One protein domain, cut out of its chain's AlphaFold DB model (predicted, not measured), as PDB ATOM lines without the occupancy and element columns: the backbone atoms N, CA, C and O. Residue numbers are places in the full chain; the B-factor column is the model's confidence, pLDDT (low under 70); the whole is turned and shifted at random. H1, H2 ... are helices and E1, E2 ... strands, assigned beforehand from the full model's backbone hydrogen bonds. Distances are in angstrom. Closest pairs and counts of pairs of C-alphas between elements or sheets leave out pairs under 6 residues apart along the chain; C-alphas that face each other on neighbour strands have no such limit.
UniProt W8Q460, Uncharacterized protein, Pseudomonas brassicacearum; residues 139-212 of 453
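AT A GLANCE: This is residues 139 to 212 of the 453 residues of an uncharacterized protein of Pseudomonas brassicacearum (UniProt W8Q460). A small sandwich of two unequal sheets makes the body: the three-stranded sheet E3, E4, E5 with the hairpin E1 and E2 over one of its faces, the strands of the two crossed at 66 degrees. The one named helix, H1, lies off beyond one end of this body, between two loops that join it to E3 and E4, and it is not on the three-stranded sheet. The printed part has 74 residues, with five named strands and one named helix in the order E1, E2, E3, H1, E4, E5; both sheets are antiparallel, the larger in the order E3, E4, E5. The class is mixed, helices and strands, though under half of the residues are in named elements. The whole is compact, with a radius of gyration of the C-alphas of 12.8 A and spans of 38 by 26 by 25 A.

IN THESE COORDINATES: In the larger sheet, E4 is the longest strand, residues 198 to 203, 15.8 A from first to last C-alpha. E3 is residues 169 to 172, 10.0 A, and E5 is residues 208 to 211, 10.2 A, ending at C-alpha 211 at (182.298, 255.427, 212.455). In the other sheet, E1 is residues 148 to 151, 10.0 A, beginning at C-alpha 148 at (184.531, 268.421, 212.436), and E2 is residues 154 to 157, 10.2 A. H1 is residues 182 to 191, 14.1 A, beginning at C-alpha 182 at (162.547, 267.517, 211.358).

HOW THE PARTS SIT: E4 is the inner strand, with E3 and E5 as edge strands. E3 and E4 are antiparallel at 135 degrees, with N 172 and O 198 2.8 A apart, within hydrogen-bond range. E4 and E5 form an antiparallel hairpin at 154 degrees, with N 210 and O 201 at 2.8 A. E1 and E2 form another antiparallel hairpin at 150 degrees, with N 154 and O 151 at 2.8 A. The two sheets form a sandwich, two sheets face to face, the facing parts 9.9 A centre to centre. Between them, the closest C-alphas of E1 and E5 are those of Leu 151 and Trp 209, 5.9 A apart, and those of E2 and E3 are Lys 157 and Ile 172, 5.6 A apart. E1 and E3 are near each other, with 6 pairs of C-alphas within 10 A. H1 is apart from E1, E2 and E5. In H1, every O i to N i+4 pair is within hydrogen-bond range.

THE WHOLE: The two C-alphas farthest apart, those of Asp 183 and Pro 205, are 38.4 A apart. The printed part has no cut. The link from E2 to E3, 11 residues, is long, and there the chain changes from one sheet to the other. Mean pLDDT of the printed part is 82.5; residues 141, 143 to 146, 166 and 203 to 207 are under 70.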
ATOM      1  N   ILE A 139     186.160 266.144 203.950       86.12
ATOM      2  CA  ILE A 139     186.250 267.576 203.671       86.12
ATOM      3  C   ILE A 139     187.672 268.085 203.855       86.12
ATOM      4  O   ILE A 139     188.453 267.558 204.646       86.12
ATOM      5  N   ASP A 140     187.978 269.170 203.155       81.56
ATOM      6  CA  ASP A 140     189.135 269.997 203.459       81.56
ATOM      7  C   ASP A 140     188.711 271.067 204.485       81.56
ATOM      8  O   ASP A 140     187.846 271.892 204.176       81.56
ATOM      9  N   PRO A 141     189.276 271.077 205.704       69.94
ATOM     10  CA  PRO A 141     188.843 271.947 206.795       69.94
ATOM     11  C   PRO A 141     189.148 273.422 206.514       69.94
ATOM     12  O   PRO A 141     188.527 274.293 207.121       69.94
ATOM     13  N   ARG A 142     190.041 273.719 205.556       71.94
ATOM     14  CA  ARG A 142     190.284 275.083 205.045       71.94
ATOM     15  C   ARG A 142     189.051 275.656 204.325       71.94
ATOM     16  O   ARG A 142     188.915 276.870 204.225       71.94
ATOM     17  N   PHE A 143     188.187 274.748 203.868       61.09
ATOM     18  CA  PHE A 143     186.861 274.897 203.271       61.09
ATOM     19  C   PHE A 143     185.876 275.760 204.062       61.09
ATOM     20  O   PHE A 143     185.475 276.824 203.616       61.09
ATOM     21  N   THR A 144     185.422 275.226 205.199       57.94
ATOM     22  CA  THR A 144     184.283 275.707 206.008       57.94
ATOM     23  C   THR A 144     183.761 274.532 206.829       57.94
ATOM     24  O   THR A 144     183.352 273.548 206.216       57.94
ATOM     25  N   VAL A 145     183.665 274.643 208.161       58.38
ATOM     26  CA  VAL A 145     182.600 274.011 208.975       58.38
ATOM     27  C   VAL A 145     182.618 274.517 210.417       58.38
ATOM     28  O   VAL A 145     183.674 274.722 211.003       58.38
ATOM     29  N   SER A 146     181.424 274.630 210.998       62.75
ATOM     30  CA  SER A 146     181.150 274.921 212.412       62.75
ATOM     31  C   SER A 146     181.620 273.826 213.389       62.75
ATOM     32  O   SER A 146     181.581 274.039 214.595       62.75
ATOM     33  N   GLY A 147     182.094 272.679 212.886       79.19
ATOM     34  CA  GLY A 147     182.746 271.611 213.648       79.19
ATOM     35  C   GLY A 147     183.071 270.393 212.775       79.19
ATOM     36  O   GLY A 147     182.349 270.098 211.816       79.19
ATOM     37  N   PHE A 148     184.143 269.667 213.104       86.94
ATOM     38  CA  PHE A 148     184.531 268.421 212.436       86.94
ATOM     39  C   PHE A 148     185.245 267.454 213.388       86.94
ATOM     40  O   PHE A 148     185.811 267.874 214.396       86.94
ATOM     41  N   ILE A 149     185.250 266.169 213.032       86.38
ATOM     42  CA  ILE A 149     186.153 265.161 213.612       86.38
ATOM     43  C   ILE A 149     187.179 264.721 212.568       86.38
ATOM     44  O   ILE A 149     186.945 264.863 211.366       86.38
ATOM     45  N   THR A 150     188.309 264.183 213.026       87.12
ATOM     46  CA  THR A 150     189.394 263.700 212.161       87.12
ATOM     47  C   THR A 150     189.585 262.204 212.369       87.12
ATOM     48  O   THR A 150     189.822 261.768 213.495       87.12
ATOM     49  N   LEU A 151     189.511 261.438 211.283       82.94
ATOM     50  CA  LEU A 151     189.753 259.998 211.236       82.94
ATOM     51  C   LEU A 151     190.728 259.716 210.094       82.94
ATOM     52  O   LEU A 151     190.469 260.134 208.972       82.94
ATOM     53  N   ASP A 152     191.851 259.057 210.380       80.38
ATOM     54  CA  ASP A 152     192.867 258.695 209.378       80.38
ATOM     55  C   ASP A 152     193.278 259.863 208.459       80.38
ATOM     56  O   ASP A 152     193.430 259.719 207.247       80.38
ATOM     57  N   ASN A 153     193.446 261.053 209.051       82.25
ATOM     58  CA  ASN A 153     193.779 262.306 208.356       82.25
ATOM     59  C   ASN A 153     192.704 262.809 207.363       82.25
ATOM     60  O   ASN A 153     192.963 263.702 206.556       82.25
ATOM     61  N   VAL A 154     191.487 262.270 207.441       86.81
ATOM     62  CA  VAL A 154     190.291 262.741 206.740       86.81
ATOM     63  C   VAL A 154     189.385 263.455 207.735       86.81
ATOM     64  O   VAL A 154     189.116 262.959 208.831       86.81
ATOM     65  N   HIS A 155     188.903 264.636 207.361       88.56
ATOM     66  CA  HIS A 155     187.987 265.406 208.193       88.56
ATOM     67  C   HIS A 155     186.545 265.134 207.786       88.56
ATOM     68  O   HIS A 155     186.236 265.064 206.597       88.56
ATOM     69  N   TYR A 156     185.657 265.025 208.769       90.62
ATOM     70  CA  TYR A 156     184.230 264.804 208.560       90.62
ATOM     71  C   TYR A 156     183.428 265.893 209.257       90.62
ATOM     72  O   TYR A 156     183.615 266.150 210.448       90.62
ATOM     73  N   LYS A 157     182.499 266.508 208.520       90.25
ATOM     74  CA  LYS A 157     181.532 267.460 209.072       90.25
ATOM     75  C   LYS A 157     180.660 266.759 210.107       90.25
ATOM     76  O   LYS A 157     180.066 265.725 209.802       90.25
ATOM     77  N   VAL A 158     180.528 267.352 211.292       89.62
ATOM     78  CA  VAL A 158     179.608 266.851 212.321       89.62
ATOM     79  C   VAL A 158     178.263 267.572 212.293       89.62
ATOM     80  O   VAL A 158     178.155 268.720 211.856       89.62
ATOM     81  N   VAL A 159     177.220 266.884 212.752       89.19
ATOM     82  CA  VAL A 159     175.928 267.464 213.113       89.19
ATOM     83  C   VAL A 159     176.133 268.199 214.431       89.19
ATOM     84  O   VAL A 159     176.227 267.585 215.491       89.19
ATOM     85  N   THR A 160     176.275 269.518 214.359       79.12
ATOM     86  CA  THR A 160     176.502 270.365 215.530       79.12
ATOM     87  C   THR A 160     175.784 271.698 215.381       79.12
ATOM     88  O   THR A 160     175.505 272.148 214.265       79.12
ATOM     89  N   ARG A 161     175.529 272.344 216.517       75.56
ATOM     90  CA  ARG A 161     175.116 273.743 216.623       75.56
ATOM     91  C   ARG A 161     175.994 274.445 217.657       75.56
ATOM     92  O   ARG A 161     176.626 273.792 218.480       75.56
ATOM     93  N   SER A 162     176.032 275.771 217.625       70.88
ATOM     94  CA  SER A 162     176.910 276.568 218.496       70.88
ATOM     95  C   SER A 162     176.642 276.405 219.999       70.88
ATOM     96  O   SER A 162     177.536 276.634 220.800       70.88
ATOM     97  N   ASP A 163     175.426 276.022 220.370       73.19
ATOM     98  CA  ASP A 163     174.918 275.803 221.728       73.19
ATOM     99  C   ASP A 163     174.659 274.312 222.033       73.19
ATOM    100  O   ASP A 163     173.970 273.984 222.998       73.19
ATOM    101  N   ALA A 164     175.187 273.396 221.209       73.44
ATOM    102  CA  ALA A 164     175.013 271.956 221.395       73.44
ATOM    103  C   ALA A 164     175.690 271.494 222.687       73.44
ATOM    104  O   ALA A 164     176.798 271.917 223.020       73.44
ATOM    105  N   ARG A 165     175.045 270.556 223.378       71.19
ATOM    106  CA  ARG A 165     175.638 269.887 224.538       71.19
ATOM    107  C   ARG A 165     176.753 268.961 224.061       71.19
ATOM    108  O   ARG A 165     176.596 268.274 223.050       71.19
ATOM    109  N   GLU A 166     177.854 268.900 224.803       69.62
ATOM    110  CA  GLU A 166     178.864 267.871 224.557       69.62
ATOM    111  C   GLU A 166     178.256 266.482 224.775       69.62
ATOM    112  O   GLU A 166     177.480 266.257 225.708       69.62
ATOM    113  N   HIS A 167     178.586 265.547 223.889       71.44
ATOM    114  CA  HIS A 167     178.035 264.200 223.916       71.44
ATOM    115  C   HIS A 167     179.093 263.192 223.433       71.44
ATOM    116  O   HIS A 167     179.793 263.480 222.460       71.44
ATOM    117  N   PRO A 168     179.233 262.014 224.076       72.94
ATOM    118  CA  PRO A 168     180.299 261.050 223.765       72.94
ATOM    119  C   PRO A 168     180.189 260.441 222.359       72.94
ATOM    120  O   PRO A 168     181.190 260.060 221.756       72.94
ATOM    121  N   ILE A 169     178.968 260.357 221.831       82.06
ATOM    122  CA  ILE A 169     178.702 259.951 220.449       82.06
ATOM    123  C   ILE A 169     178.602 261.216 219.602       82.06
ATOM    124  O   ILE A 169     177.718 262.030 219.862       82.06
ATOM    125  N   ALA A 170     179.453 261.347 218.586       85.94
ATOM    126  CA  ALA A 170     179.333 262.352 217.537       85.94
ATOM    127  C   ALA A 170     178.492 261.806 216.374       85.94
ATOM    128  O   ALA A 170     178.393 260.598 216.181       85.94
ATOM    129  N   TYR A 171     177.910 262.690 215.567       90.94
ATOM    130  CA  TYR A 171     177.254 262.295 214.323       90.94
ATOM    131  C   TYR A 171     177.892 263.026 213.153       90.94
ATOM    132  O   TYR A 171     177.929 264.253 213.157       90.94
ATOM    133  N   ILE A 172     178.384 262.296 212.157       92.25
ATOM    134  CA  ILE A 172     178.876 262.872 210.902       92.25
ATOM    135  C   ILE A 172     177.747 262.965 209.876       92.25
ATOM    136  O   ILE A 172     176.800 262.179 209.912       92.25
ATOM    137  N   GLN A 173     177.855 263.911 208.950       92.50
ATOM    138  CA  GLN A 173     176.855 264.162 207.910       92.50
ATOM    139  C   GLN A 173     177.515 264.473 206.558       92.50
ATOM    140  O   GLN A 173     178.692 264.855 206.538       92.50
ATOM    141  N   PRO A 174     176.784 264.363 205.431       91.81
ATOM    142  CA  PRO A 174     177.329 264.751 204.138       91.81
ATOM    143  C   PRO A 174     177.774 266.231 204.142       91.81
ATOM    144  O   PRO A 174     177.072 267.085 204.692       91.81
ATOM    145  N   PRO A 175     178.913 266.585 203.514       87.69
ATOM    146  CA  PRO A 175     179.493 267.932 203.604       87.69
ATOM    147  C   PRO A 175     178.557 269.061 203.166       87.69
ATOM    148  O   PRO A 175     178.451 270.101 203.825       87.69
ATOM    149  N   THR A 176     177.855 268.826 202.060       85.69
ATOM    150  CA  THR A 176     176.922 269.762 201.423       85.69
ATOM    151  C   THR A 176     175.541 269.751 202.069       85.69
ATOM    152  O   THR A 176     174.713 270.593 201.733       85.69
ATOM    153  N   HIS A 177     175.285 268.826 202.997       87.38
ATOM    154  CA  HIS A 177     173.989 268.716 203.644       87.38
ATOM    155  C   HIS A 177     173.778 269.892 204.611       87.38
ATOM    156  O   HIS A 177     174.690 270.201 205.397       87.38
ATOM    157  N   PRO A 178     172.621 270.579 204.574       88.06
ATOM    158  CA  PRO A 178     172.306 271.601 205.563       88.06
ATOM    159  C   PRO A 178     172.023 270.968 206.932       88.06
ATOM    160  O   PRO A 178     171.926 269.747 207.064       88.06
ATOM    161  N   THR A 179     171.909 271.800 207.968       89.00
ATOM    162  CA  THR A 179     171.516 271.341 209.305       89.00
ATOM    163  C   THR A 179     170.154 270.651 209.237       89.00
ATOM    164  O   THR A 179     169.225 271.180 208.633       89.00
ATOM    165  N   TYR A 180     170.036 269.478 209.855       94.06
ATOM    166  CA  TYR A 180     168.789 268.719 209.879       94.06
ATOM    167  C   TYR A 180     167.755 269.406 210.771       94.06
ATOM    168  O   TYR A 180     167.936 269.447 211.982       94.06
ATOM    169  N   ASP A 181     166.668 269.906 210.198       95.25
ATOM    170  CA  ASP A 181     165.403 270.039 210.920       95.25
ATOM    171  C   ASP A 181     164.607 268.722 210.832       95.25
ATOM    172  O   ASP A 181     165.082 267.722 210.277       95.25
ATOM    173  N   PHE A 182     163.403 268.700 211.407       95.88
ATOM    174  CA  PHE A 182     162.547 267.517 211.358       95.88
ATOM    175  C   PHE A 182     162.189 267.106 209.923       95.88
ATOM    176  O   PHE A 182     162.295 265.926 209.595       95.88
ATOM    177  N   ASP A 183     161.762 268.050 209.079       95.69
ATOM    178  CA  ASP A 183     161.258 267.748 207.732       95.69
ATOM    179  C   ASP A 183     162.359 267.183 206.843       95.69
ATOM    180  O   ASP A 183     162.156 266.196 206.132       95.69
ATOM    181  N   LEU A 184     163.546 267.779 206.925       96.38
ATOM    182  CA  LEU A 184     164.710 267.329 206.195       96.38
ATOM    183  C   LEU A 184     165.160 265.947 206.668       96.38
ATOM    184  O   LEU A 184     165.377 265.076 205.830       96.38
ATOM    185  N   LEU A 185     165.251 265.706 207.982       97.31
ATOM    186  CA  LEU A 185     165.608 264.382 208.496       97.31
ATOM    187  C   LEU A 185     164.571 263.328 208.089       97.31
ATOM    188  O   LEU A 185     164.943 262.268 207.592       97.31
ATOM    189  N   GLU A 186     163.280 263.615 208.245       96.56
ATOM    190  CA  GLU A 186     162.190 262.717 207.852       96.56
ATOM    191  C   GLU A 186     162.242 262.389 206.347       96.56
ATOM    192  O   GLU A 186     162.073 261.228 205.963       96.56
ATOM    193  N   ALA A 187     162.526 263.380 205.493       96.31
ATOM    194  CA  ALA A 187     162.694 263.193 204.053       96.31
ATOM    195  C   ALA A 187     163.947 262.369 203.713       96.31
ATOM    196  O   ALA A 187     163.852 261.436 202.911       96.31
ATOM    197  N   THR A 188     165.091 262.646 204.350       95.94
ATOM    198  CA  THR A 188     166.325 261.862 204.189       95.94
ATOM    199  C   THR A 188     166.086 260.405 204.573       95.94
ATOM    200  O   THR A 188     166.361 259.508 203.783       95.94
ATOM    201  N   LEU A 189     165.483 260.140 205.736       95.62
ATOM    202  CA  LEU A 189     165.182 258.776 206.188       95.62
ATOM    203  C   LEU A 189     164.219 258.028 205.257       95.62
ATOM    204  O   LEU A 189     164.240 256.800 205.202       95.62
ATOM    205  N   ARG A 190     163.362 258.753 204.533       94.69
ATOM    206  CA  ARG A 190     162.368 258.178 203.621       94.69
ATOM    207  C   ARG A 190     162.910 257.924 202.219       94.69
ATOM    208  O   ARG A 190     162.529 256.930 201.605       94.69
ATOM    209  N   HIS A 191     163.728 258.831 201.695       94.25
ATOM    210  CA  HIS A 191     164.091 258.863 200.276       94.25
ATOM    211  C   HIS A 191     165.572 258.594 200.019       94.25
ATOM    212  O   HIS A 191     165.905 257.973 199.012       94.25
ATOM    213  N   THR A 192     166.454 259.014 200.925       93.56
ATOM    214  CA  THR A 192     167.905 258.819 200.828       93.56
ATOM    215  C   THR A 192     168.475 258.329 202.167       93.56
ATOM    216  O   THR A 192     169.345 258.975 202.748       93.56
ATOM    217  N   PRO A 193     168.021 257.171 202.700       89.38
ATOM    218  CA  PRO A 193     168.394 256.715 204.046       89.38
ATOM    219  C   PRO A 193     169.906 256.531 204.221       89.38
ATOM    220  O   PRO A 193     170.425 256.666 205.324       89.38
ATOM    221  N   ASP A 194     170.628 256.288 203.132       89.00
ATOM    222  CA  ASP A 194     172.085 256.231 203.096       89.00
ATOM    223  C   ASP A 194     172.777 257.568 203.401       89.00
ATOM    224  O   ASP A 194     173.945 257.564 203.788       89.00
ATOM    225  N   GLU A 195     172.088 258.693 203.247       90.56
ATOM    226  CA  GLU A 195     172.591 260.048 203.497       90.56
ATOM    227  C   GLU A 195     172.258 260.558 204.902       90.56
ATOM    228  O   GLU A 195     172.638 261.672 205.253       90.56
ATOM    229  N   GLN A 196     171.581 259.754 205.729       94.06
ATOM    230  CA  GLN A 196     171.297 260.124 207.114       94.06
ATOM    231  C   GLN A 196     172.596 260.309 207.929       94.06
ATOM    232  O   GLN A 196     173.633 259.734 207.575       94.06
ATOM    233  N   PRO A 197     172.564 261.036 209.056       94.31
ATOM    234  CA  PRO A 197     173.721 261.141 209.940       94.31
ATOM    235  C   PRO A 197     174.285 259.769 210.334       94.31
ATOM    236  O   PRO A 197     173.526 258.819 210.509       94.31
ATOM    237  N   ARG A 198     175.606 259.643 210.505       91.62
ATOM    238  CA  ARG A 198     176.248 258.413 211.008       91.62
ATOM    239  C   ARG A 198     176.876 258.646 212.362       91.62
ATOM    240  O   ARG A 198     177.572 259.638 212.541       91.62
ATOM    241  N   GLY A 199     176.637 257.730 213.294       87.19
ATOM    242  CA  GLY A 199     177.273 257.786 214.604       87.19
ATOM    243  C   GLY A 199     178.777 257.561 214.482       87.19
ATOM    244  O   GLY A 199     179.221 256.744 213.683       87.19
ATOM    245  N   ALA A 200     179.553 258.270 215.285       83.56
ATOM    246  CA  ALA A 200     180.975 258.058 215.469       83.56
ATOM    247  C   ALA A 200     181.294 258.131 216.963       83.56
ATOM    248  O   ALA A 200     180.734 258.962 217.683       83.56
ATOM    249  N   VAL A 201     182.175 257.258 217.438       78.06
ATOM    250  CA  VAL A 201     182.559 257.162 218.853       78.06
ATOM    251  C   VAL A 201     184.072 257.156 218.991       78.06
ATOM    252  O   VAL A 201     184.771 256.682 218.097       78.06
ATOM    253  N   GLN A 202     184.585 257.690 220.097       70.19
ATOM    254  CA  GLN A 202     185.991 257.519 220.445       70.19
ATOM    255  C   GLN A 202     186.174 256.171 221.130       70.19
ATOM    256  O   GLN A 202     185.479 255.873 222.097       70.19
ATOM    257  N   ILE A 203     187.118 255.375 220.639       67.25
ATOM    258  CA  ILE A 203     187.448 254.070 221.206       67.25
ATOM    259  C   ILE A 203     188.661 254.218 222.140       67.25
ATOM    260  O   ILE A 203     189.767 254.538 221.675       67.25
ATOM    261  N   PRO A 204     188.497 253.984 223.457       50.00
ATOM    262  CA  PRO A 204     189.615 253.916 224.392       50.00
ATOM    263  C   PRO A 204     190.545 252.726 224.083       50.00
ATOM    264  O   PRO A 204     190.112 251.746 223.477       50.00
ATOM    265  N   PRO A 205     191.822 252.750 224.517       52.53
ATOM    266  CA  PRO A 205     192.476 253.806 225.296       52.53
ATOM    267  C   PRO A 205     193.091 254.923 224.437       52.53
ATOM    268  O   PRO A 205     193.495 255.951 224.966       52.53
ATOM    269  N   HIS A 206     193.194 254.730 223.122       64.81
ATOM    270  CA  HIS A 206     193.881 255.668 222.227       64.81
ATOM    271  C   HIS A 206     192.991 256.825 221.742       64.81
ATOM    272  O   HIS A 206     193.474 257.679 221.004       64.81
ATOM    273  N   ASN A 207     191.710 256.841 222.137       67.06
ATOM    274  CA  ASN A 207     190.686 257.823 221.757       67.06
ATOM    275  C   ASN A 207     190.646 258.118 220.248       67.06
ATOM    276  O   ASN A 207     190.412 259.251 219.825       67.06
ATOM    277  N   HIS A 208     190.868 257.090 219.426       75.88
ATOM    278  CA  HIS A 208     190.679 257.210 217.986       75.88
ATOM    279  C   HIS A 208     189.188 257.114 217.663       75.88
ATOM    280  O   HIS A 208     188.447 256.389 218.328       75.88
ATOM    281  N   TRP A 209     188.742 257.869 216.662       77.00
ATOM    282  CA  TRP A 209     187.356 257.824 216.213       77.00
ATOM    283  C   TRP A 209     187.085 256.542 215.419       77.00
ATOM    284  O   TRP A 209     187.912 256.111 214.625       77.00
ATOM    285  N   GLU A 210     185.903 255.962 215.584       80.56
ATOM    286  CA  GLU A 210     185.372 254.917 214.708       80.56
ATOM    287  C   GLU A 210     183.946 255.293 214.297       80.56
ATOM    288  O   GLU A 210     183.146 255.724 215.130       80.56
ATOM    289  N   ILE A 211     183.636 255.167 213.002       81.62
ATOM    290  CA  ILE A 211     182.298 255.427 212.455       81.62
ATOM    291  C   ILE A 211     181.478 254.136 212.547       81.62
ATOM    292  O   ILE A 211     181.885 253.102 212.017       81.62
ATOM    293  N   ASP A 212     180.301 254.208 213.170       76.38
ATOM    294  CA  ASP A 212     179.324 253.122 213.158       76.38
ATOM    295  C   ASP A 212     178.737 253.005 211.750       76.38
ATOM    296  O   ASP A 212     178.118 253.934 211.220       76.38
TER     297      ASP A 212